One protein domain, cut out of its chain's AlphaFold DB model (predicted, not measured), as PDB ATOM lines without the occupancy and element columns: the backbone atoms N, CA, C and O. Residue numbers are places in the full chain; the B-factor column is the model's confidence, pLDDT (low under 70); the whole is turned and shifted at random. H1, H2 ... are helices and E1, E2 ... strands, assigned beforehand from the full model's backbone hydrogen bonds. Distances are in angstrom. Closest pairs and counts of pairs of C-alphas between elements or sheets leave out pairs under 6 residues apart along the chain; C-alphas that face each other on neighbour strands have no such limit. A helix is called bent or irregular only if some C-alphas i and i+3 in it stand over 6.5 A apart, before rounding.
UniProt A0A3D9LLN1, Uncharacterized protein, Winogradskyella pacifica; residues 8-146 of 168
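AT A GLANCE: This is residues 8 to 146 of the 168 residues of an uncharacterized protein of Winogradskyella pacifica (UniProt A0A3D9LLN1). Two long helices, H3 and the first arm of bent H4, run side by side in opposite ways, and a narrow strand hairpin, E1 and E2, joins them at one end, its tip, residues 88 to 93, sticking out. Toward the other end the second arm, H4b, turns away and makes a loose group with H1 and H2. The 139 printed residues, mostly helix, run H1, H2, H3, E1, E2, H4, with E1 and E2 antiparallel. The whole is extended, with a radius of gyration of the C-alphas of 23.5 A and spans of 69 by 37 by 26 A.

IN THESE COORDINATES: H1, residues 8 to 11, begins at C-alpha 8 (-17.958, -41.426, -56.769). H2 is residues 19 to 34, 23.2 A; H3 is residues 42 to 80, 56.5 A. E1 is residues 84 to 87 and E2 residues 94 to 97. H4, residues 100 to 144, was assigned as one helix by its hydrogen bonds but is bent, with C-alphas 118 and 121 7.7 A apart. Its arms are H4a, residues 100 to 118, 27.2 A, and H4b, residues 121 to 144, 34.4 A, ending at C-alpha 144 (-3.711, -44.963, -37.039).

HOW THE PARTS SIT: H1 and H2 are close but not clearly touching, and H2 and H3 are apart. Residues 60 to 78 of H3 touch H4a, closest at C-alphas of Gly 67 and Gly 106, 4.0 A, at a shallow tilt of 23 degrees. H4b, only just about perpendicular to H4a at 73 degrees, touches H3 at a steep tilt of 50 degrees, closest at C-alphas of Glu 49 and Val 128, 6.4 A. In the hairpin E1 and E2, N 86 and O 95 are 2.9 A apart, within hydrogen-bond range. In H2, H3, H4a and H4b every O i to N i+4 pair is within that range; H1 is too short for one.

THE WHOLE: The C-alphas farthest apart, of Glu 35 and Lys 82, are 69.5 A apart. The printed part has no cut and no long link. pLDDT is under 70 at residues 13 to 20 and 145 to 146.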
ATOM      1  N   GLN A   8     -17.737 -42.711 -56.093       77.44
ATOM      2  CA  GLN A   8     -17.958 -41.426 -56.769       77.44
ATOM      3  C   GLN A   8     -18.050 -40.226 -55.807       77.44
ATOM      4  O   GLN A   8     -17.668 -39.113 -56.168       77.44
ATOM      5  N   ASP A   9     -18.574 -40.420 -54.590       73.56
ATOM      6  CA  ASP A   9     -18.626 -39.360 -53.573       73.56
ATOM      7  C   ASP A   9     -17.226 -39.034 -53.020       73.56
ATOM      8  O   ASP A   9     -16.970 -37.889 -52.632       73.56
ATOM      9  N   LEU A  10     -16.329 -40.026 -52.995       75.56
ATOM     10  CA  LEU A  10     -14.928 -39.886 -52.590       75.56
ATOM     11  C   LEU A  10     -14.084 -39.271 -53.711       75.56
ATOM     12  O   LEU A  10     -13.343 -38.325 -53.448       75.56
ATOM     13  N   ASP A  11     -14.273 -39.716 -54.953       74.75
ATOM     14  CA  ASP A  11     -13.529 -39.226 -56.121       74.75
ATOM     15  C   ASP A  11     -13.806 -37.740 -56.390       74.75
ATOM     16  O   ASP A  11     -12.893 -36.968 -56.671       74.75
ATOM     17  N   LYS A  12     -15.052 -37.285 -56.190       73.75
ATOM     18  CA  LYS A  12     -15.415 -35.853 -56.265       73.75
ATOM     19  C   LYS A  12     -14.732 -34.980 -55.202       73.75
ATOM     20  O   LYS A  12     -14.850 -33.757 -55.266       73.75
ATOM     21  N   ARG A  13     -14.103 -35.580 -54.187       66.62
ATOM     22  CA  ARG A  13     -13.450 -34.889 -53.060       66.62
ATOM     23  C   ARG A  13     -11.939 -35.028 -53.062       66.62
ATOM     24  O   ARG A  13     -11.258 -34.174 -52.504       66.62
ATOM     25  N   SER A  14     -11.415 -36.120 -53.600       61.88
ATOM     26  CA  SER A  14      -9.982 -36.340 -53.683       61.88
ATOM     27  C   SER A  14      -9.428 -35.556 -54.871       61.88
ATOM     28  O   SER A  14      -9.652 -35.929 -56.017       61.88
ATOM     29  N   HIS A  15      -8.672 -34.486 -54.606       58.41
ATOM     30  CA  HIS A  15      -7.907 -33.782 -55.648       58.41
ATOM     31  C   HIS A  15      -6.842 -34.679 -56.312       58.41
ATOM     32  O   HIS A  15      -6.300 -34.324 -57.351       58.41
ATOM     33  N   ILE A  16      -6.559 -35.843 -55.716       54.03
ATOM     34  CA  ILE A  16      -5.649 -36.871 -56.215       54.03
ATOM     35  C   ILE A  16      -6.425 -38.190 -56.210       54.03
ATOM     36  O   ILE A  16      -6.783 -38.689 -55.143       54.03
ATOM     37  N   ILE A  17      -6.716 -38.737 -57.389       54.78
ATOM     38  CA  ILE A  17      -7.368 -40.043 -57.521       54.78
ATOM     39  C   ILE A  17      -6.324 -41.102 -57.163       54.78
ATOM     40  O   ILE A  17      -5.405 -41.362 -57.934       54.78
ATOM     41  N   ILE A  18      -6.435 -41.685 -55.971       61.03
ATOM     42  CA  ILE A  18      -5.650 -42.857 -55.579       61.03
ATOM     43  C   ILE A  18      -6.650 -43.972 -55.298       61.03
ATOM     44  O   ILE A  18      -7.177 -44.078 -54.188       61.03
ATOM     45  N   ASP A  19      -6.923 -44.788 -56.317       60.69
ATOM     46  CA  ASP A  19      -7.935 -45.851 -56.274       60.69
ATOM     47  C   ASP A  19      -7.797 -46.758 -55.039       60.69
ATOM     48  O   ASP A  19      -8.785 -47.047 -54.366       60.69
ATOM     49  N   GLY A  20      -6.564 -47.109 -54.660       63.34
ATOM     50  CA  GLY A  20      -6.302 -47.958 -53.493       63.34
ATOM     51  C   GLY A  20      -6.656 -47.327 -52.140       63.34
ATOM     52  O   GLY A  20      -7.029 -48.042 -51.211       63.34
ATOM     53  N   VAL A  21      -6.585 -45.998 -52.009       71.06
ATOM     54  CA  VAL A  21      -6.899 -45.297 -50.749       71.06
ATOM     55  C   VAL A  21      -8.409 -45.164 -50.567       71.06
ATOM     56  O   VAL A  21      -8.914 -45.365 -49.461       71.06
ATOM     57  N   ASN A  22      -9.139 -44.878 -51.649       78.12
ATOM     58  CA  ASN A  22     -10.600 -44.788 -51.613       78.12
ATOM     59  C   ASN A  22     -11.225 -46.161 -51.318       78.12
ATOM     60  O   ASN A  22     -12.125 -46.250 -50.481       78.12
ATOM     61  N   ASP A  23     -10.699 -47.236 -51.908       78.50
ATOM     62  CA  ASP A  23     -11.192 -48.595 -51.658       78.50
ATOM     63  C   ASP A  23     -10.858 -49.081 -50.231       78.50
ATOM     64  O   ASP A  23     -11.689 -49.723 -49.583       78.50
ATOM     65  N   ALA A  24      -9.686 -48.721 -49.690       77.31
ATOM     66  CA  ALA A  24      -9.334 -48.989 -48.293       77.31
ATOM     67  C   ALA A  24     -10.234 -48.224 -47.305       77.31
ATOM     68  O   ALA A  24     -10.649 -48.782 -46.289       77.31
ATOM     69  N   PHE A  25     -10.582 -46.972 -47.612       81.12
ATOM     70  CA  PHE A  25     -11.507 -46.181 -46.797       81.12
ATOM     71  C   PHE A  25     -12.938 -46.732 -46.842       81.12
ATOM     72  O   PHE A  25     -13.616 -46.768 -45.819       81.12
ATOM     73  N   LEU A  26     -13.400 -47.213 -48.000       82.88
ATOM     74  CA  LEU A  26     -14.705 -47.872 -48.104       82.88
ATOM     75  C   LEU A  26     -14.762 -49.160 -47.276       82.88
ATOM     76  O   LEU A  26     -15.763 -49.393 -46.602       82.88
ATOM     77  N   LYS A  27     -13.691 -49.965 -47.273       83.38
ATOM     78  CA  LYS A  27     -13.588 -51.135 -46.384       83.38
ATOM     79  C   LYS A  27     -13.620 -50.731 -44.912       83.38
ATOM     80  O   LYS A  27     -14.402 -51.294 -44.161       83.38
ATOM     81  N   PHE A  28     -12.864 -49.699 -44.541       83.00
ATOM     82  CA  PHE A  28     -12.878 -49.148 -43.187       83.00
ATOM     83  C   PHE A  28     -14.288 -48.730 -42.739       83.00
ATOM     84  O   PHE A  28     -14.699 -49.074 -41.640       83.00
ATOM     85  N   ILE A  29     -15.067 -48.064 -43.599       83.25
ATOM     86  CA  ILE A  29     -16.462 -47.706 -43.285       83.25
ATOM     87  C   ILE A  29     -17.311 -48.955 -43.007       83.25
ATOM     88  O   ILE A  29     -18.094 -48.956 -42.062       83.25
ATOM     89  N   VAL A  30     -17.163 -50.008 -43.816       83.81
ATOM     90  CA  VAL A  30     -17.906 -51.269 -43.641       83.81
ATOM     91  C   VAL A  30     -17.515 -51.970 -42.340       83.81
ATOM     92  O   VAL A  30     -18.377 -52.538 -41.669       83.81
ATOM     93  N   ASP A  31     -16.238 -51.930 -41.971       83.81
ATOM     94  CA  ASP A  31     -15.754 -52.522 -40.724       83.81
ATOM     95  C   ASP A  31     -16.268 -51.740 -39.499       83.81
ATOM     96  O   ASP A  31     -16.768 -52.345 -38.554       83.81
ATOM     97  N   GLU A  32     -16.284 -50.405 -39.550       81.69
ATOM     98  CA  GLU A  32     -16.874 -49.555 -38.498       81.69
ATOM     99  C   GLU A  32     -18.403 -49.698 -38.387       81.69
ATOM    100  O   GLU A  32     -18.962 -49.579 -37.294       81.69
ATOM    101  N   GLU A  33     -19.100 -49.961 -39.500       80.44
ATOM    102  CA  GLU A  33     -20.543 -50.247 -39.497       80.44
ATOM    103  C   GLU A  33     -20.830 -51.570 -38.766       80.44
ATOM    104  O   GLU A  33     -21.781 -51.650 -37.991       80.44
ATOM    105  N   LYS A  34     -19.967 -52.584 -38.931       82.38
ATOM    106  CA  LYS A  34     -20.056 -53.856 -38.190       82.38
ATOM    107  C   LYS A  34     -19.711 -53.712 -36.708       82.38
ATOM    108  O   LYS A  34     -20.272 -54.433 -35.888       82.38
ATOM    109  N   GLU A  35     -18.812 -52.792 -36.359       81.12
ATOM    110  CA  GLU A  35     -18.448 -52.477 -34.968       81.12
ATOM    111  C   GLU A  35     -19.495 -51.603 -34.242       81.12
ATOM    112  O   GLU A  35     -19.289 -51.250 -33.081       81.12
ATOM    113  N   ASN A  36     -20.632 -51.273 -34.878       77.44
ATOM    114  CA  ASN A  36     -21.661 -50.370 -34.341       77.44
ATOM    115  C   ASN A  36     -21.082 -49.018 -33.885       77.44
ATOM    116  O   ASN A  36     -21.409 -48.510 -32.808       77.44
ATOM    117  N   ASN A  37     -20.207 -48.422 -34.700       77.62
ATOM    118  CA  ASN A  37     -19.612 -47.132 -34.375       77.62
ATOM    119  C   ASN A  37     -20.697 -46.062 -34.151       77.62
ATOM    120  O   ASN A  37     -21.602 -45.880 -34.970       77.62
ATOM    121  N   SER A  38     -20.573 -45.308 -33.055       78.56
ATOM    122  CA  SER A  38     -21.513 -44.250 -32.693       78.56
ATOM    123  C   SER A  38     -21.664 -43.200 -33.794       78.56
ATOM    124  O   SER A  38     -22.765 -42.705 -33.991       78.56
ATOM    125  N   ILE A  39     -20.623 -42.889 -34.576       79.62
ATOM    126  CA  ILE A  39     -20.694 -41.912 -35.684       79.62
ATOM    127  C   ILE A  39     -21.690 -42.345 -36.772       79.62
ATOM    128  O   ILE A  39     -22.352 -41.502 -37.381       79.62
ATOM    129  N   LEU A  40     -21.805 -43.653 -37.004       80.50
ATOM    130  CA  LEU A  40     -22.691 -44.242 -38.007       80.50
ATOM    131  C   LEU A  40     -24.075 -44.588 -37.441       80.50
ATOM    132  O   LEU A  40     -24.915 -45.099 -38.181       80.50
ATOM    133  N   SER A  41     -24.335 -44.295 -36.160       82.38
ATOM    134  CA  SER A  41     -25.628 -44.563 -35.536       82.38
ATOM    135  C   SER A  41     -26.742 -43.721 -36.160       82.38
ATOM    136  O   SER A  41     -26.549 -42.558 -36.536       82.38
ATOM    137  N   ASP A  42     -27.946 -44.292 -36.236       83.00
ATOM    138  CA  ASP A  42     -29.110 -43.601 -36.796       83.00
ATOM    139  C   ASP A  42     -29.438 -42.312 -36.022       83.00
ATOM    140  O   ASP A  42     -29.825 -41.309 -36.623       83.00
ATOM    141  N   GLU A  43     -29.211 -42.287 -34.704       85.44
ATOM    142  CA  GLU A  43     -29.397 -41.097 -33.868       85.44
ATOM    143  C   GLU A  43     -28.459 -39.955 -34.270       85.44
ATOM    144  O   GLU A  43     -28.906 -38.816 -34.455       85.44
ATOM    145  N   ASN A  44     -27.173 -40.255 -34.473       84.56
ATOM    146  CA  ASN A  44     -26.191 -39.255 -34.885       84.56
ATOM    147  C   ASN A  44     -26.439 -38.782 -36.315       84.56
ATOM    148  O   ASN A  44     -26.374 -37.578 -36.582       84.56
ATOM    149  N   ILE A  45     -26.818 -39.686 -37.221       86.25
ATOM    150  CA  ILE A  45     -27.205 -39.334 -38.591       86.25
ATOM    151  C   ILE A  45     -28.432 -38.410 -38.588       86.25
ATOM    152  O   ILE A  45     -28.448 -37.405 -39.304       86.25
ATOM    153  N   LEU A  46     -29.444 -38.690 -37.760       87.69
ATOM    154  CA  LEU A  46     -30.634 -37.846 -37.631       87.69
ATOM    155  C   LEU A  46     -30.313 -36.482 -37.010       87.69
ATOM    156  O   LEU A  46     -30.820 -35.458 -37.483       87.69
ATOM    157  N   ALA A  47     -29.467 -36.435 -35.980       88.44
ATOM    158  CA  ALA A  47     -29.013 -35.184 -35.376       88.44
ATOM    159  C   ALA A  47     -28.245 -34.323 -36.394       88.44
ATOM    160  O   ALA A  47     -28.494 -33.116 -36.525       88.44
ATOM    161  N   LEU A  48     -27.368 -34.958 -37.176       89.38
ATOM    162  CA  LEU A  48     -26.602 -34.330 -38.244       89.38
ATOM    163  C   LEU A  48     -27.510 -33.798 -39.359       89.38
ATOM    164  O   LEU A  48     -27.349 -32.653 -39.795       89.38
ATOM    165  N   GLU A  49     -28.500 -34.588 -39.781       90.19
ATOM    166  CA  GLU A  49     -29.500 -34.197 -40.775       90.19
ATOM    167  C   GLU A  49     -30.299 -32.980 -40.298       90.19
ATOM    168  O   GLU A  49     -30.409 -31.993 -41.028       90.19
ATOM    169  N   ARG A  50     -30.799 -32.994 -39.055       91.12
ATOM    170  CA  ARG A  50     -31.552 -31.869 -38.473       91.12
ATOM    171  C   ARG A  50     -30.712 -30.595 -38.420       91.12
ATOM    172  O   ARG A  50     -31.189 -29.536 -38.840       91.12
ATOM    173  N   LYS A  51     -29.464 -30.686 -37.951       92.19
ATOM    174  CA  LYS A  51     -28.541 -29.541 -37.873       92.19
ATOM    175  C   LYS A  51     -28.252 -28.961 -39.257       92.19
ATOM    176  O   LYS A  51     -28.338 -27.748 -39.451       92.19
ATOM    177  N   THR A  52     -27.967 -29.827 -40.226       90.19
ATOM    178  CA  THR A  52     -27.654 -29.426 -41.605       90.19
ATOM    179  C   THR A  52     -28.874 -28.819 -42.291       90.19
ATOM    180  O   THR A  52     -28.778 -27.753 -42.892       90.19
ATOM    181  N   LYS A  53     -30.053 -29.431 -42.124       91.69
ATOM    182  CA  LYS A  53     -31.323 -28.896 -42.618       91.69
ATOM    183  C   LYS A  53     -31.567 -27.493 -42.064       91.69
ATOM    184  O   LYS A  53     -31.800 -26.578 -42.847       91.69
ATOM    185  N   LYS A  54     -31.442 -27.296 -40.746       92.62
ATOM    186  CA  LYS A  54     -31.613 -25.978 -40.113       92.62
ATOM    187  C   LYS A  54     -30.669 -24.931 -40.715       92.62
ATOM    188  O   LYS A  54     -31.119 -23.835 -41.028       92.62
ATOM    189  N   SER A  55     -29.402 -25.284 -40.936       90.19
ATOM    190  CA  SER A  55     -28.424 -24.392 -41.574       90.19
ATOM    191  C   SER A  55     -28.795 -24.036 -43.019       90.19
ATOM    192  O   SER A  55     -28.730 -22.865 -43.380       90.19
ATOM    193  N   ILE A  56     -29.250 -25.002 -43.826       90.94
ATOM    194  CA  ILE A  56     -29.689 -24.740 -45.207       90.94
ATOM    195  C   ILE A  56     -30.883 -23.779 -45.224       90.94
ATOM    196  O   ILE A  56     -30.858 -22.794 -45.956       90.94
ATOM    197  N   TYR A  57     -31.910 -24.034 -44.407       91.06
ATOM    198  CA  TYR A  57     -33.083 -23.156 -44.329       91.06
ATOM    199  C   TYR A  57     -32.720 -21.755 -43.838       91.06
ATOM    200  O   TYR A  57     -33.220 -20.778 -44.389       91.06
ATOM    201  N   PHE A  58     -31.828 -21.651 -42.851       92.31
ATOM    202  CA  PHE A  58     -31.335 -20.365 -42.367       92.31
ATOM    203  C   PHE A  58     -30.618 -19.578 -43.470       92.31
ATOM    204  O   PHE A  58     -30.919 -18.408 -43.665       92.31
ATOM    205  N   ASN A  59     -29.735 -20.222 -44.239       90.38
ATOM    206  CA  ASN A  59     -29.021 -19.561 -45.333       90.38
ATOM    207  C   ASN A  59     -29.972 -19.108 -46.448       90.38
ATOM    208  O   ASN A  59     -29.853 -17.989 -46.932       90.38
ATOM    209  N   ILE A  60     -30.936 -19.952 -46.834       92.25
ATOM    210  CA  ILE A  60     -31.974 -19.588 -47.813       92.25
ATOM    211  C   ILE A  60     -32.750 -18.363 -47.318       92.25
ATOM    212  O   ILE A  60     -32.911 -17.396 -48.058       92.25
ATOM    213  N   TYR A  61     -33.184 -18.374 -46.057       93.50
ATOM    214  CA  TYR A  61     -33.896 -17.251 -45.457       93.50
ATOM    215  C   TYR A  61     -33.050 -15.972 -45.448       93.50
ATOM    216  O   TYR A  61     -33.519 -14.929 -45.897       93.50
ATOM    217  N   LEU A  62     -31.791 -16.060 -45.011       93.25
ATOM    218  CA  LEU A  62     -30.860 -14.934 -44.969       93.25
ATOM    219  C   LEU A  62     -30.665 -14.309 -46.358       93.25
ATOM    220  O   LEU A  62     -30.771 -13.092 -46.498       93.25
ATOM    221  N   PHE A  63     -30.435 -15.126 -47.391       91.81
ATOM    222  CA  PHE A  63     -30.308 -14.635 -48.766       91.81
ATOM    223  C   PHE A  63     -31.607 -14.020 -49.292       91.81
ATOM    224  O   PHE A  63     -31.554 -13.018 -49.999       91.81
ATOM    225  N   GLY A  64     -32.762 -14.581 -48.925       93.19
ATOM    226  CA  GLY A  64     -34.064 -14.006 -49.260       93.19
ATOM    227  C   GLY A  64     -34.263 -12.617 -48.652       93.19
ATOM    228  O   GLY A  64     -34.614 -11.683 -49.369       93.19
ATOM    229  N   VAL A  65     -33.981 -12.465 -47.353       95.31
ATOM    230  CA  VAL A  65     -34.081 -11.180 -46.640       95.31
ATOM    231  C   VAL A  65     -33.100 -10.158 -47.208       95.31
ATOM    232  O   VAL A  65     -33.494  -9.025 -47.471       95.31
ATOM    233  N   LEU A  66     -31.847 -10.554 -47.451       94.31
ATOM    234  CA  LEU A  66     -30.850  -9.686 -48.080       94.31
ATOM    235  C   LEU A  66     -31.284  -9.245 -49.480       94.31
ATOM    236  O   LEU A  66     -31.197  -8.061 -49.790       94.31
ATOM    237  N   GLY A  67     -31.795 -10.162 -50.308       93.38
ATOM    238  CA  GLY A  67     -32.287  -9.835 -51.648       93.38
ATOM    239  C   GLY A  67     -33.432  -8.820 -51.625       93.38
ATOM    240  O   GLY A  67     -33.414  -7.850 -52.378       93.38
ATOM    241  N   LEU A  68     -34.387  -8.996 -50.705       95.81
ATOM    242  CA  LEU A  68     -35.479  -8.045 -50.469       95.81
ATOM    243  C   LEU A  68     -34.972  -6.682 -49.991       95.81
ATOM    244  O   LEU A  68     -35.417  -5.650 -50.486       95.81
ATOM    245  N   PHE A  69     -34.023  -6.671 -49.059       95.81
ATOM    246  CA  PHE A  69     -33.426  -5.444 -48.544       95.81
ATOM    247  C   PHE A  69     -32.712  -4.651 -49.646       95.81
ATOM    248  O   PHE A  69     -32.938  -3.448 -49.778       95.81
ATOM    249  N   PHE A  70     -31.926  -5.326 -50.492       94.19
ATOM    250  CA  PHE A  70     -31.274  -4.709 -51.651       94.19
ATOM    251  C   PHE A  70     -32.274  -4.173 -52.674       94.19
ATOM    252  O   PHE A  70     -32.066  -3.084 -53.201       94.19
ATOM    253  N   LEU A  71     -33.379  -4.883 -52.916       94.12
ATOM    254  CA  LEU A  71     -34.446  -4.392 -53.786       94.12
ATOM    255  C   LEU A  71     -35.091  -3.115 -53.248       94.12
ATOM    256  O   LEU A  71     -35.273  -2.173 -54.008       94.12
ATOM    257  N   ILE A  72     -35.419  -3.069 -51.954       94.38
ATOM    258  CA  ILE A  72     -36.042  -1.891 -51.333       94.38
ATOM    259  C   ILE A  72     -35.086  -0.696 -51.380       94.38
ATOM    260  O   ILE A  72     -35.487   0.392 -51.790       94.38
ATOM    261  N   LEU A  73     -33.820  -0.899 -51.000       92.94
ATOM    262  CA  LEU A  73     -32.804   0.154 -51.048       92.94
ATOM    263  C   LEU A  73     -32.534   0.630 -52.475       92.94
ATOM    264  O   LEU A  73     -32.508   1.836 -52.719       92.94
ATOM    265  N   GLY A  74     -32.363  -0.301 -53.411       92.19
ATOM    266  CA  GLY A  74     -32.120   0.008 -54.813       92.19
ATOM    267  C   GLY A  74     -33.302   0.734 -55.447       92.19
ATOM    268  O   GLY A  74     -33.105   1.727 -56.138       92.19
ATOM    269  N   TRP A  75     -34.535   0.316 -55.146       92.81
ATOM    270  CA  TRP A  75     -35.749   1.000 -55.600       92.81
ATOM    271  C   TRP A  75     -35.854   2.419 -55.042       92.81
ATOM    272  O   TRP A  75     -36.154   3.359 -55.779       92.81
ATOM    273  N   TYR A  76     -35.570   2.595 -53.750       92.69
ATOM    274  CA  TYR A  76     -35.542   3.912 -53.121       92.69
ATOM    275  C   TYR A  76     -34.504   4.825 -53.788       92.69
ATOM    276  O   TYR A  76     -34.828   5.942 -54.186       92.69
ATOM    277  N   GLN A  77     -33.275   4.346 -53.982       89.25
ATOM    278  CA  GLN A  77     -32.243   5.116 -54.676       89.25
ATOM    279  C   GLN A  77     -32.664   5.452 -56.109       89.25
ATOM    280  O   GLN A  77     -32.598   6.614 -56.497       89.25
ATOM    281  N   PHE A  78     -33.188   4.485 -56.859       88.94
ATOM    282  CA  PHE A  78     -33.596   4.692 -58.245       88.94
ATOM    283  C   PHE A  78     -34.655   5.794 -58.410       88.94
ATOM    284  O   PHE A  78     -34.630   6.524 -59.399       88.94
ATOM    285  N   MET A  79     -35.567   5.933 -57.441       88.56
ATOM    286  CA  MET A  79     -36.647   6.927 -57.484       88.56
ATOM    287  C   MET A  79     -36.243   8.297 -56.924       88.56
ATOM    288  O   MET A  79     -36.730   9.318 -57.407       88.56
ATOM    289  N   TYR A  80     -35.392   8.333 -55.893       87.19
ATOM    290  CA  TYR A  80     -35.127   9.555 -55.119       87.19
ATOM    291  C   TYR A  80     -33.717  10.130 -55.293       87.19
ATOM    292  O   TYR A  80     -33.474  11.264 -54.877       87.19
ATOM    293  N   THR A  81     -32.784   9.397 -55.906       82.31
ATOM    294  CA  THR A  81     -31.431   9.896 -56.183       82.31
ATOM    295  C   THR A  81     -31.256  10.230 -57.659       82.31
ATOM    296  O   THR A  81     -31.838   9.602 -58.538       82.31
ATOM    297  N   LYS A  82     -30.475  11.275 -57.948       79.31
ATOM    298  CA  LYS A  82     -30.082  11.577 -59.327       79.31
ATOM    299  C   LYS A  82     -29.027  10.560 -59.769       79.31
ATOM    300  O   LYS A  82     -28.126  10.274 -58.977       79.31
ATOM    301  N   PRO A  83     -29.073  10.075 -61.020       79.94
ATOM    302  CA  PRO A  83     -28.076   9.140 -61.512       79.94
ATOM    303  C   PRO A  83     -26.692   9.794 -61.514       79.94
ATOM    304  O   PRO A  83     -26.476  10.819 -62.162       79.94
ATOM    305  N   LEU A  84     -25.754   9.184 -60.792       75.19
ATOM    306  CA  LEU A  84     -24.345   9.559 -60.816       75.19
ATOM    307  C   LEU A  84     -23.628   8.672 -61.831       75.19
ATOM    308  O   LEU A  84     -23.621   7.448 -61.702       75.19
ATOM    309  N   ILE A  85     -23.033   9.296 -62.843       75.06
ATOM    310  CA  ILE A  85     -22.255   8.605 -63.871       75.06
ATOM    311  C   ILE A  85     -20.781   8.848 -63.557       75.06
ATOM    312  O   ILE A  85     -20.284   9.965 -63.687       75.06
ATOM    313  N   GLY A  86     -20.097   7.801 -63.105       70.50
ATOM    314  CA  GLY A  86     -18.648   7.782 -62.945       70.50
ATOM    315  C   GLY A  86     -18.012   7.014 -64.096       70.50
ATOM    316  O   GLY A  86     -18.578   6.039 -64.579       70.50
ATOM    317  N   MET A  87     -16.826   7.418 -64.536       74.56
ATOM    318  CA  MET A  87     -16.058   6.663 -65.523       74.56
ATOM    319  C   MET A  87     -14.725   6.286 -64.895       74.56
ATOM    320  O   MET A  87     -14.003   7.150 -64.393       74.56
ATOM    321  N   ASN A  88     -14.402   4.995 -64.877       72.81
ATOM    322  CA  ASN A  88     -13.087   4.573 -64.415       72.81
ATOM    323  C   ASN A  88     -12.047   4.976 -65.471       72.81
ATOM    324  O   ASN A  88     -12.095   4.484 -66.594       72.81
ATOM    325  N   LEU A  89     -11.105   5.855 -65.123       76.50
ATOM    326  CA  LEU A  89     -10.086   6.353 -66.059       76.50
ATOM    327  C   LEU A  89      -9.164   5.245 -66.596       76.50
ATOM    328  O   LEU A  89      -8.634   5.383 -67.693       76.50
ATOM    329  N   TYR A  90      -9.000   4.144 -65.854       76.25
ATOM    330  CA  TYR A  90      -8.149   3.019 -66.254       76.25
ATOM    331  C   TYR A  90      -8.880   1.963 -67.080       76.25
ATOM    332  O   TYR A  90      -8.303   1.415 -68.014       76.25
ATOM    333  N   THR A  91     -10.128   1.642 -66.735       78.19
ATOM    334  CA  THR A  91     -10.874   0.558 -67.399       78.19
ATOM    335  C   THR A  91     -11.938   1.058 -68.372       78.19
ATOM    336  O   THR A  91     -12.547   0.247 -69.059       78.19
ATOM    337  N   GLN A  92     -12.178   2.374 -68.415       77.94
ATOM    338  CA  GLN A  92     -13.187   3.063 -69.232       77.94
ATOM    339  C   GLN A  92     -14.620   2.534 -69.066       77.94
ATOM    340  O   GLN A  92     -15.513   2.911 -69.821       77.94
ATOM    341  N   PHE A  93     -14.880   1.698 -68.057       75.62
ATOM    342  CA  PHE A  93     -16.225   1.220 -67.778       75.62
ATOM    343  C   PHE A  93     -17.054   2.337 -67.131       75.62
ATOM    344  O   PHE A  93     -16.638   2.882 -66.098       75.62
ATOM    345  N   PRO A  94     -18.225   2.675 -67.702       71.12
ATOM    346  CA  PRO A  94     -19.157   3.586 -67.067       71.12
ATOM    347  C   PRO A  94     -19.805   2.889 -65.865       71.12
ATOM    348  O   PRO A  94     -20.417   1.828 -65.990       71.12
ATOM    349  N   LEU A  95     -19.676   3.499 -64.693       73.75
ATOM    350  CA  LEU A  95     -20.403   3.135 -63.489       73.75
ATOM    351  C   LEU A  95     -21.615   4.062 -63.375       73.75
ATOM    352  O   LEU A  95     -21.465   5.265 -63.161       73.75
ATOM    353  N   ILE A  96     -22.814   3.500 -63.498       73.06
ATOM    354  CA  ILE A  96     -24.062   4.222 -63.244       73.06
ATOM    355  C   ILE A  96     -24.507   3.876 -61.825       73.06
ATOM    356  O   ILE A  96     -24.987   2.773 -61.564       73.06
ATOM    357  N   SER A  97     -24.339   4.819 -60.904       75.12
ATOM    358  CA  SER A  97     -24.806   4.707 -59.526       75.12
ATOM    359  C   SER A  97     -26.180   5.365 -59.415       75.12
ATOM    360  O   SER A  97     -26.284   6.585 -59.291       75.12
ATOM    361  N   ASN A  98     -27.234   4.552 -59.511       82.25
ATOM    362  CA  ASN A  98     -28.628   4.986 -59.349       82.25
ATOM    363  C   ASN A  98     -29.516   3.894 -58.718       82.25
ATOM    364  O   ASN A  98     -30.663   3.726 -59.116       82.25
ATOM    365  N   GLY A  99     -28.983   3.027 -57.855       82.38
ATOM    366  CA  GLY A  99     -29.761   1.913 -57.294       82.38
ATOM    367  C   GLY A  99     -30.000   0.730 -58.247       82.38
ATOM    368  O   GLY A  99     -30.468  -0.325 -57.827       82.38
ATOM    369  N   ALA A 100     -29.694   0.867 -59.544       86.19
ATOM    370  CA  ALA A 100     -29.915  -0.186 -60.540       86.19
ATOM    371  C   ALA A 100     -29.068  -1.442 -60.271       86.19
ATOM    372  O   ALA A 100     -29.539  -2.561 -60.478       86.19
ATOM    373  N   ILE A 101     -27.837  -1.270 -59.779       87.56
ATOM    374  CA  ILE A 101     -26.939  -2.379 -59.428       87.56
ATOM    375  C   ILE A 101     -27.504  -3.143 -58.226       87.56
ATOM    376  O   ILE A 101     -27.527  -4.371 -58.227       87.56
ATOM    377  N   GLU A 102     -28.014  -2.423 -57.233       90.44
ATOM    378  CA  GLU A 102     -28.653  -2.950 -56.033       90.44
ATOM    379  C   GLU A 102     -29.935  -3.712 -56.385       90.44
ATOM    380  O   GLU A 102     -30.157  -4.805 -55.865       90.44
ATOM    381  N   ILE A 103     -30.737  -3.200 -57.329       91.31
ATOM    382  CA  ILE A 103     -31.922  -3.896 -57.849       91.31
ATOM    383  C   ILE A 103     -31.519  -5.205 -58.533       91.31
ATOM    384  O   ILE A 103     -32.053  -6.265 -58.199       91.31
ATOM    385  N   VAL A 104     -30.561  -5.160 -59.465       91.94
ATOM    386  CA  VAL A 104     -30.088  -6.356 -60.183       91.94
ATOM    387  C   VAL A 104     -29.487  -7.375 -59.211       91.94
ATOM    388  O   VAL A 104     -29.796  -8.565 -59.298       91.94
ATOM    389  N   GLY A 105     -28.687  -6.919 -58.244       91.62
ATOM    390  CA  GLY A 105     -28.127  -7.753 -57.183       91.62
ATOM    391  C   GLY A 105     -29.206  -8.384 -56.302       91.62
ATOM    392  O   GLY A 105     -29.152  -9.583 -56.024       91.62
ATOM    393  N   GLY A 106     -30.231  -7.616 -55.925       92.81
ATOM    394  CA  GLY A 106     -31.384  -8.100 -55.169       92.81
ATOM    395  C   GLY A 106     -32.161  -9.186 -55.918       92.81
ATOM    396  O   GLY A 106     -32.429 -10.251 -55.357       92.81
ATOM    397  N   ILE A 107     -32.440  -8.980 -57.210       93.81
ATOM    398  CA  ILE A 107     -33.085  -9.986 -58.074       93.81
ATOM    399  C   ILE A 107     -32.218 -11.246 -58.177       93.81
ATOM    400  O   ILE A 107     -32.725 -12.356 -58.005       93.81
ATOM    401  N   ALA A 108     -30.910 -11.099 -58.407       94.31
ATOM    402  CA  ALA A 108     -29.987 -12.228 -58.494       94.31
ATOM    403  C   ALA A 108     -29.955 -13.050 -57.191       94.31
ATOM    404  O   ALA A 108     -29.975 -14.282 -57.239       94.31
ATOM    405  N   LEU A 109     -29.981 -12.388 -56.028       92.50
ATOM    406  CA  LEU A 109     -30.073 -13.045 -54.721       92.50
ATOM    407  C   LEU A 109     -31.391 -13.808 -54.548       92.50
ATOM    408  O   LEU A 109     -31.375 -14.935 -54.047       92.50
ATOM    409  N   LEU A 110     -32.520 -13.252 -54.994       92.44
ATOM    410  CA  LEU A 110     -33.815 -13.938 -54.944       92.44
ATOM    411  C   LEU A 110     -33.861 -15.160 -55.871       92.44
ATOM    412  O   LEU A 110     -34.322 -16.224 -55.454       92.44
ATOM    413  N   ILE A 111     -33.325 -15.049 -57.090       93.75
ATOM    414  CA  ILE A 111     -33.196 -16.184 -58.019       93.75
ATOM    415  C   ILE A 111     -32.295 -17.263 -57.407       93.75
ATOM    416  O   ILE A 111     -32.652 -18.444 -57.400       93.75
ATOM    417  N   GLY A 112     -31.151 -16.870 -56.840       90.50
ATOM    418  CA  GLY A 112     -30.242 -17.778 -56.143       90.50
ATOM    419  C   GLY A 112     -30.900 -18.462 -54.941       90.50
ATOM    420  O   GLY A 112     -30.733 -19.668 -54.743       90.50
ATOM    421  N   CYS A 113     -31.710 -17.727 -54.177       92.69
ATOM    422  CA  CYS A 113     -32.501 -18.242 -53.063       92.69
ATOM    423  C   CYS A 113     -33.520 -19.293 -53.533       92.69
ATOM    424  O   CYS A 113     -33.572 -20.400 -52.987       92.69
ATOM    425  N   PHE A 114     -34.259 -18.998 -54.605       92.00
ATOM    426  CA  PHE A 114     -35.213 -19.926 -55.211       92.00
ATOM    427  C   PHE A 114     -34.527 -21.200 -55.724       92.00
ATOM    428  O   PHE A 114     -34.947 -22.317 -55.408       92.00
ATOM    429  N   TYR A 115     -33.415 -21.049 -56.444       92.12
ATOM    430  CA  TYR A 115     -32.623 -22.178 -56.924       92.12
ATOM    431  C   TYR A 115     -32.098 -23.045 -55.768       92.12
ATOM    432  O   TYR A 115     -32.202 -24.277 -55.801       92.12
ATOM    433  N   SER A 116     -31.595 -22.410 -54.706       88.94
ATOM    434  CA  SER A 116     -31.141 -23.084 -53.486       88.94
ATOM    435  C   SER A 116     -32.279 -23.857 -52.808       88.94
ATOM    436  O   SER A 116     -32.099 -25.009 -52.400       88.94
ATOM    437  N   TYR A 117     -33.490 -23.292 -52.778       90.69
ATOM    438  CA  TYR A 117     -34.676 -23.962 -52.247       90.69
ATOM    439  C   TYR A 117     -35.053 -25.221 -53.036       90.69
ATOM    440  O   TYR A 117     -35.374 -26.245 -52.421       90.69
ATOM    441  N   ILE A 118     -34.971 -25.188 -54.372       91.56
ATOM    442  CA  ILE A 118     -35.221 -26.357 -55.234       91.56
ATOM    443  C   ILE A 118     -34.168 -27.443 -54.988       91.56
ATOM    444  O   ILE A 118     -34.499 -28.615 -54.793       91.56
ATOM    445  N   LYS A 119     -32.886 -27.066 -54.958       91.56
ATOM    446  CA  LYS A 119     -31.765 -28.011 -54.826       91.56
ATOM    447  C   LYS A 119     -31.476 -28.441 -53.382       91.56
ATOM    448  O   LYS A 119     -30.591 -29.271 -53.168       91.56
ATOM    449  N   ARG A 120     -32.239 -27.959 -52.394       88.69
ATOM    450  CA  ARG A 120     -31.975 -28.164 -50.956       88.69
ATOM    451  C   ARG A 120     -31.773 -29.620 -50.540       88.69
ATOM    452  O   ARG A 120     -30.941 -29.885 -49.682       88.69
ATOM    453  N   LYS A 121     -32.515 -30.567 -51.131       86.81
ATOM    454  CA  LYS A 121     -32.422 -31.997 -50.780       86.81
ATOM    455  C   LYS A 121     -31.074 -32.591 -51.196       86.81
ATOM    456  O   LYS A 121     -30.421 -33.248 -50.396       86.81
ATOM    457  N   VAL A 122     -30.621 -32.270 -52.406       87.62
ATOM    458  CA  VAL A 122     -29.319 -32.715 -52.931       87.62
ATOM    459  C   VAL A 122     -28.174 -32.082 -52.138       87.62
ATOM    460  O   VAL A 122     -27.193 -32.745 -51.809       87.62
ATOM    461  N   VAL A 123     -28.308 -30.798 -51.785       87.31
ATOM    462  CA  VAL A 123     -27.331 -30.100 -50.937       87.31
ATOM    463  C   VAL A 123     -27.279 -30.722 -49.539       87.31
ATOM    464  O   VAL A 123     -26.187 -30.941 -49.021       87.31
ATOM    465  N   LEU A 124     -28.432 -31.064 -48.955       88.62
ATOM    466  CA  LEU A 124     -28.520 -31.753 -47.667       88.62
ATOM    467  C   LEU A 124     -27.781 -33.094 -47.701       88.62
ATOM    468  O   LEU A 124     -26.899 -33.310 -46.875       88.62
ATOM    469  N   GLU A 125     -28.081 -33.955 -48.675       87.31
ATOM    470  CA  GLU A 125     -27.399 -35.245 -48.841       87.31
ATOM    471  C   GLU A 125     -25.885 -35.076 -48.986       87.31
ATOM    472  O   GLU A 125     -25.113 -35.753 -48.306       87.31
ATOM    473  N   ARG A 126     -25.446 -34.130 -49.826       86.69
ATOM    474  CA  ARG A 126     -24.023 -33.857 -50.047       86.69
ATOM    475  C   ARG A 126     -23.322 -33.376 -48.776       86.69
ATOM    476  O   ARG A 126     -22.205 -33.811 -48.509       86.69
ATOM    477  N   LEU A 127     -23.946 -32.481 -48.010       87.12
ATOM    478  CA  LEU A 127     -23.378 -31.939 -46.770       87.12
ATOM    479  C   LEU A 127     -23.365 -32.972 -45.638       87.12
ATOM    480  O   LEU A 127     -22.388 -33.044 -44.897       87.12
ATOM    481  N   VAL A 128     -24.397 -33.812 -45.529       87.44
ATOM    482  CA  VAL A 128     -24.429 -34.906 -44.548       87.44
ATOM    483  C   VAL A 128     -23.343 -35.932 -44.872       87.44
ATOM    484  O   VAL A 128     -22.490 -36.197 -44.025       87.44
ATOM    485  N   LYS A 129     -23.288 -36.426 -46.119       86.88
ATOM    486  CA  LYS A 129     -22.206 -37.314 -46.582       86.88
ATOM    487  C   LYS A 129     -20.833 -36.683 -46.373       86.88
ATOM    488  O   LYS A 129     -19.898 -37.364 -45.967       86.88
ATOM    489  N   SER A 130     -20.717 -35.376 -46.617       86.00
ATOM    490  CA  SER A 130     -19.469 -34.642 -46.421       86.00
ATOM    491  C   SER A 130     -18.921 -34.793 -45.026       86.00
ATOM    492  O   SER A 130     -17.741 -35.082 -44.843       86.00
ATOM    493  N   LYS A 131     -19.796 -34.521 -44.069       86.19
ATOM    494  CA  LYS A 131     -19.427 -34.421 -42.679       86.19
ATOM    495  C   LYS A 131     -19.154 -35.797 -42.089       86.19
ATOM    496  O   LYS A 131     -18.147 -35.963 -41.422       86.19
ATOM    497  N   LEU A 132     -19.942 -36.801 -42.481       85.50
ATOM    498  CA  LEU A 132     -19.667 -38.200 -42.155       85.50
ATOM    499  C   LEU A 132     -18.292 -38.657 -42.659       85.50
ATOM    500  O   LEU A 132     -17.534 -39.248 -41.902       85.50
ATOM    501  N   ILE A 133     -17.934 -38.350 -43.912       85.31
ATOM    502  CA  ILE A 133     -16.608 -38.693 -44.453       85.31
ATOM    503  C   ILE A 133     -15.494 -37.999 -43.659       85.31
ATOM    504  O   ILE A 133     -14.461 -38.606 -43.402       85.31
ATOM    505  N   GLU A 134     -15.676 -36.728 -43.301       85.94
ATOM    506  CA  GLU A 134     -14.681 -35.971 -42.539       85.94
ATOM    507  C   GLU A 134     -14.487 -36.539 -41.126       85.94
ATOM    508  O   GLU A 134     -13.351 -36.758 -40.708       85.94
ATOM    509  N   ASP A 135     -15.584 -36.836 -40.430       86.06
ATOM    510  CA  ASP A 135     -15.564 -37.393 -39.077       86.06
ATOM    511  C   ASP A 135     -14.954 -38.811 -39.072       86.06
ATOM    512  O   ASP A 135     -14.106 -39.120 -38.237       86.06
ATOM    513  N   LEU A 136     -15.278 -39.647 -40.069       85.00
ATOM    514  CA  LEU A 136     -14.680 -40.981 -40.231       85.00
ATOM    515  C   LEU A 136     -13.195 -40.924 -40.610       85.00
ATOM    516  O   LEU A 136     -12.415 -41.744 -40.133       85.00
ATOM    517  N   LYS A 137     -12.770 -39.949 -41.425       84.25
ATOM    518  CA  LYS A 137     -11.342 -39.740 -41.723       84.25
ATOM    519  C   LYS A 137     -10.562 -39.315 -40.483       84.25
ATOM    520  O   LYS A 137      -9.455 -39.811 -40.283       84.25
ATOM    521  N   LYS A 138     -11.129 -38.439 -39.644       85.19
ATOM    522  CA  LYS A 138     -10.525 -38.071 -38.352       85.19
ATOM    523  C   LYS A 138     -10.389 -39.294 -37.452       85.19
ATOM    524  O   LYS A 138      -9.303 -39.544 -36.946       85.19
ATOM    525  N   LEU A 139     -11.432 -40.118 -37.355       84.31
ATOM    526  CA  LEU A 139     -11.391 -41.349 -36.565       84.31
ATOM    527  C   LEU A 139     -10.349 -42.347 -37.094       84.31
ATOM    528  O   LEU A 139      -9.601 -42.931 -36.311       84.31
ATOM    529  N   GLN A 140     -10.239 -42.509 -38.416       82.94
ATOM    530  CA  GLN A 140      -9.207 -43.346 -39.031       82.94
ATOM    531  C   GLN A 140      -7.796 -42.827 -38.711       82.94
ATOM    532  O   GLN A 140      -6.912 -43.611 -38.368       82.94
ATOM    533  N   GLN A 141      -7.579 -41.510 -38.781       81.06
ATOM    534  CA  GLN A 141      -6.309 -40.885 -38.399       81.06
ATOM    535  C   GLN A 141      -6.003 -41.083 -36.914       81.06
ATOM    536  O   GLN A 141      -4.879 -41.432 -36.573       81.06
ATOM    537  N   GLU A 142      -6.986 -40.920 -36.032       82.25
ATOM    538  CA  GLU A 142      -6.827 -41.160 -34.597       82.25
ATOM    539  C   GLU A 142      -6.493 -42.624 -34.297       82.25
ATOM    540  O   GLU A 142      -5.577 -42.885 -33.520       82.25
ATOM    541  N   LYS A 143      -7.173 -43.587 -34.940       77.56
ATOM    542  CA  LYS A 143      -6.864 -45.021 -34.808       77.56
ATOM    543  C   LYS A 143      -5.457 -45.346 -35.329       77.56
ATOM    544  O   LYS A 143      -4.738 -46.083 -34.659       77.56
ATOM    545  N   ASN A 144      -5.041 -44.756 -36.452       76.88
ATOM    546  CA  ASN A 144      -3.711 -44.963 -37.039       76.88
ATOM    547  C   ASN A 144      -2.581 -44.282 -36.247       76.88
ATOM    548  O   ASN A 144      -1.461 -44.784 -36.224       76.88
ATOM    549  N   ASN A 145      -2.873 -43.164 -35.580       68.19
ATOM    550  CA  ASN A 145      -1.915 -42.409 -34.770       68.19
ATOM    551  C   ASN A 145      -1.853 -42.878 -33.309       68.19
ATOM    552  O   ASN A 145      -1.094 -42.302 -32.525       68.19
ATOM    553  N   LYS A 146      -2.616 -43.911 -32.911       54.75
ATOM    554  CA  LYS A 146      -2.462 -44.504 -31.577       54.75
ATOM    555  C   LYS A 146      -1.021 -45.004 -31.436       54.75
ATOM    556  O   LYS A 146      -0.603 -45.858 -32.219       54.75
TER     557      LYS A 146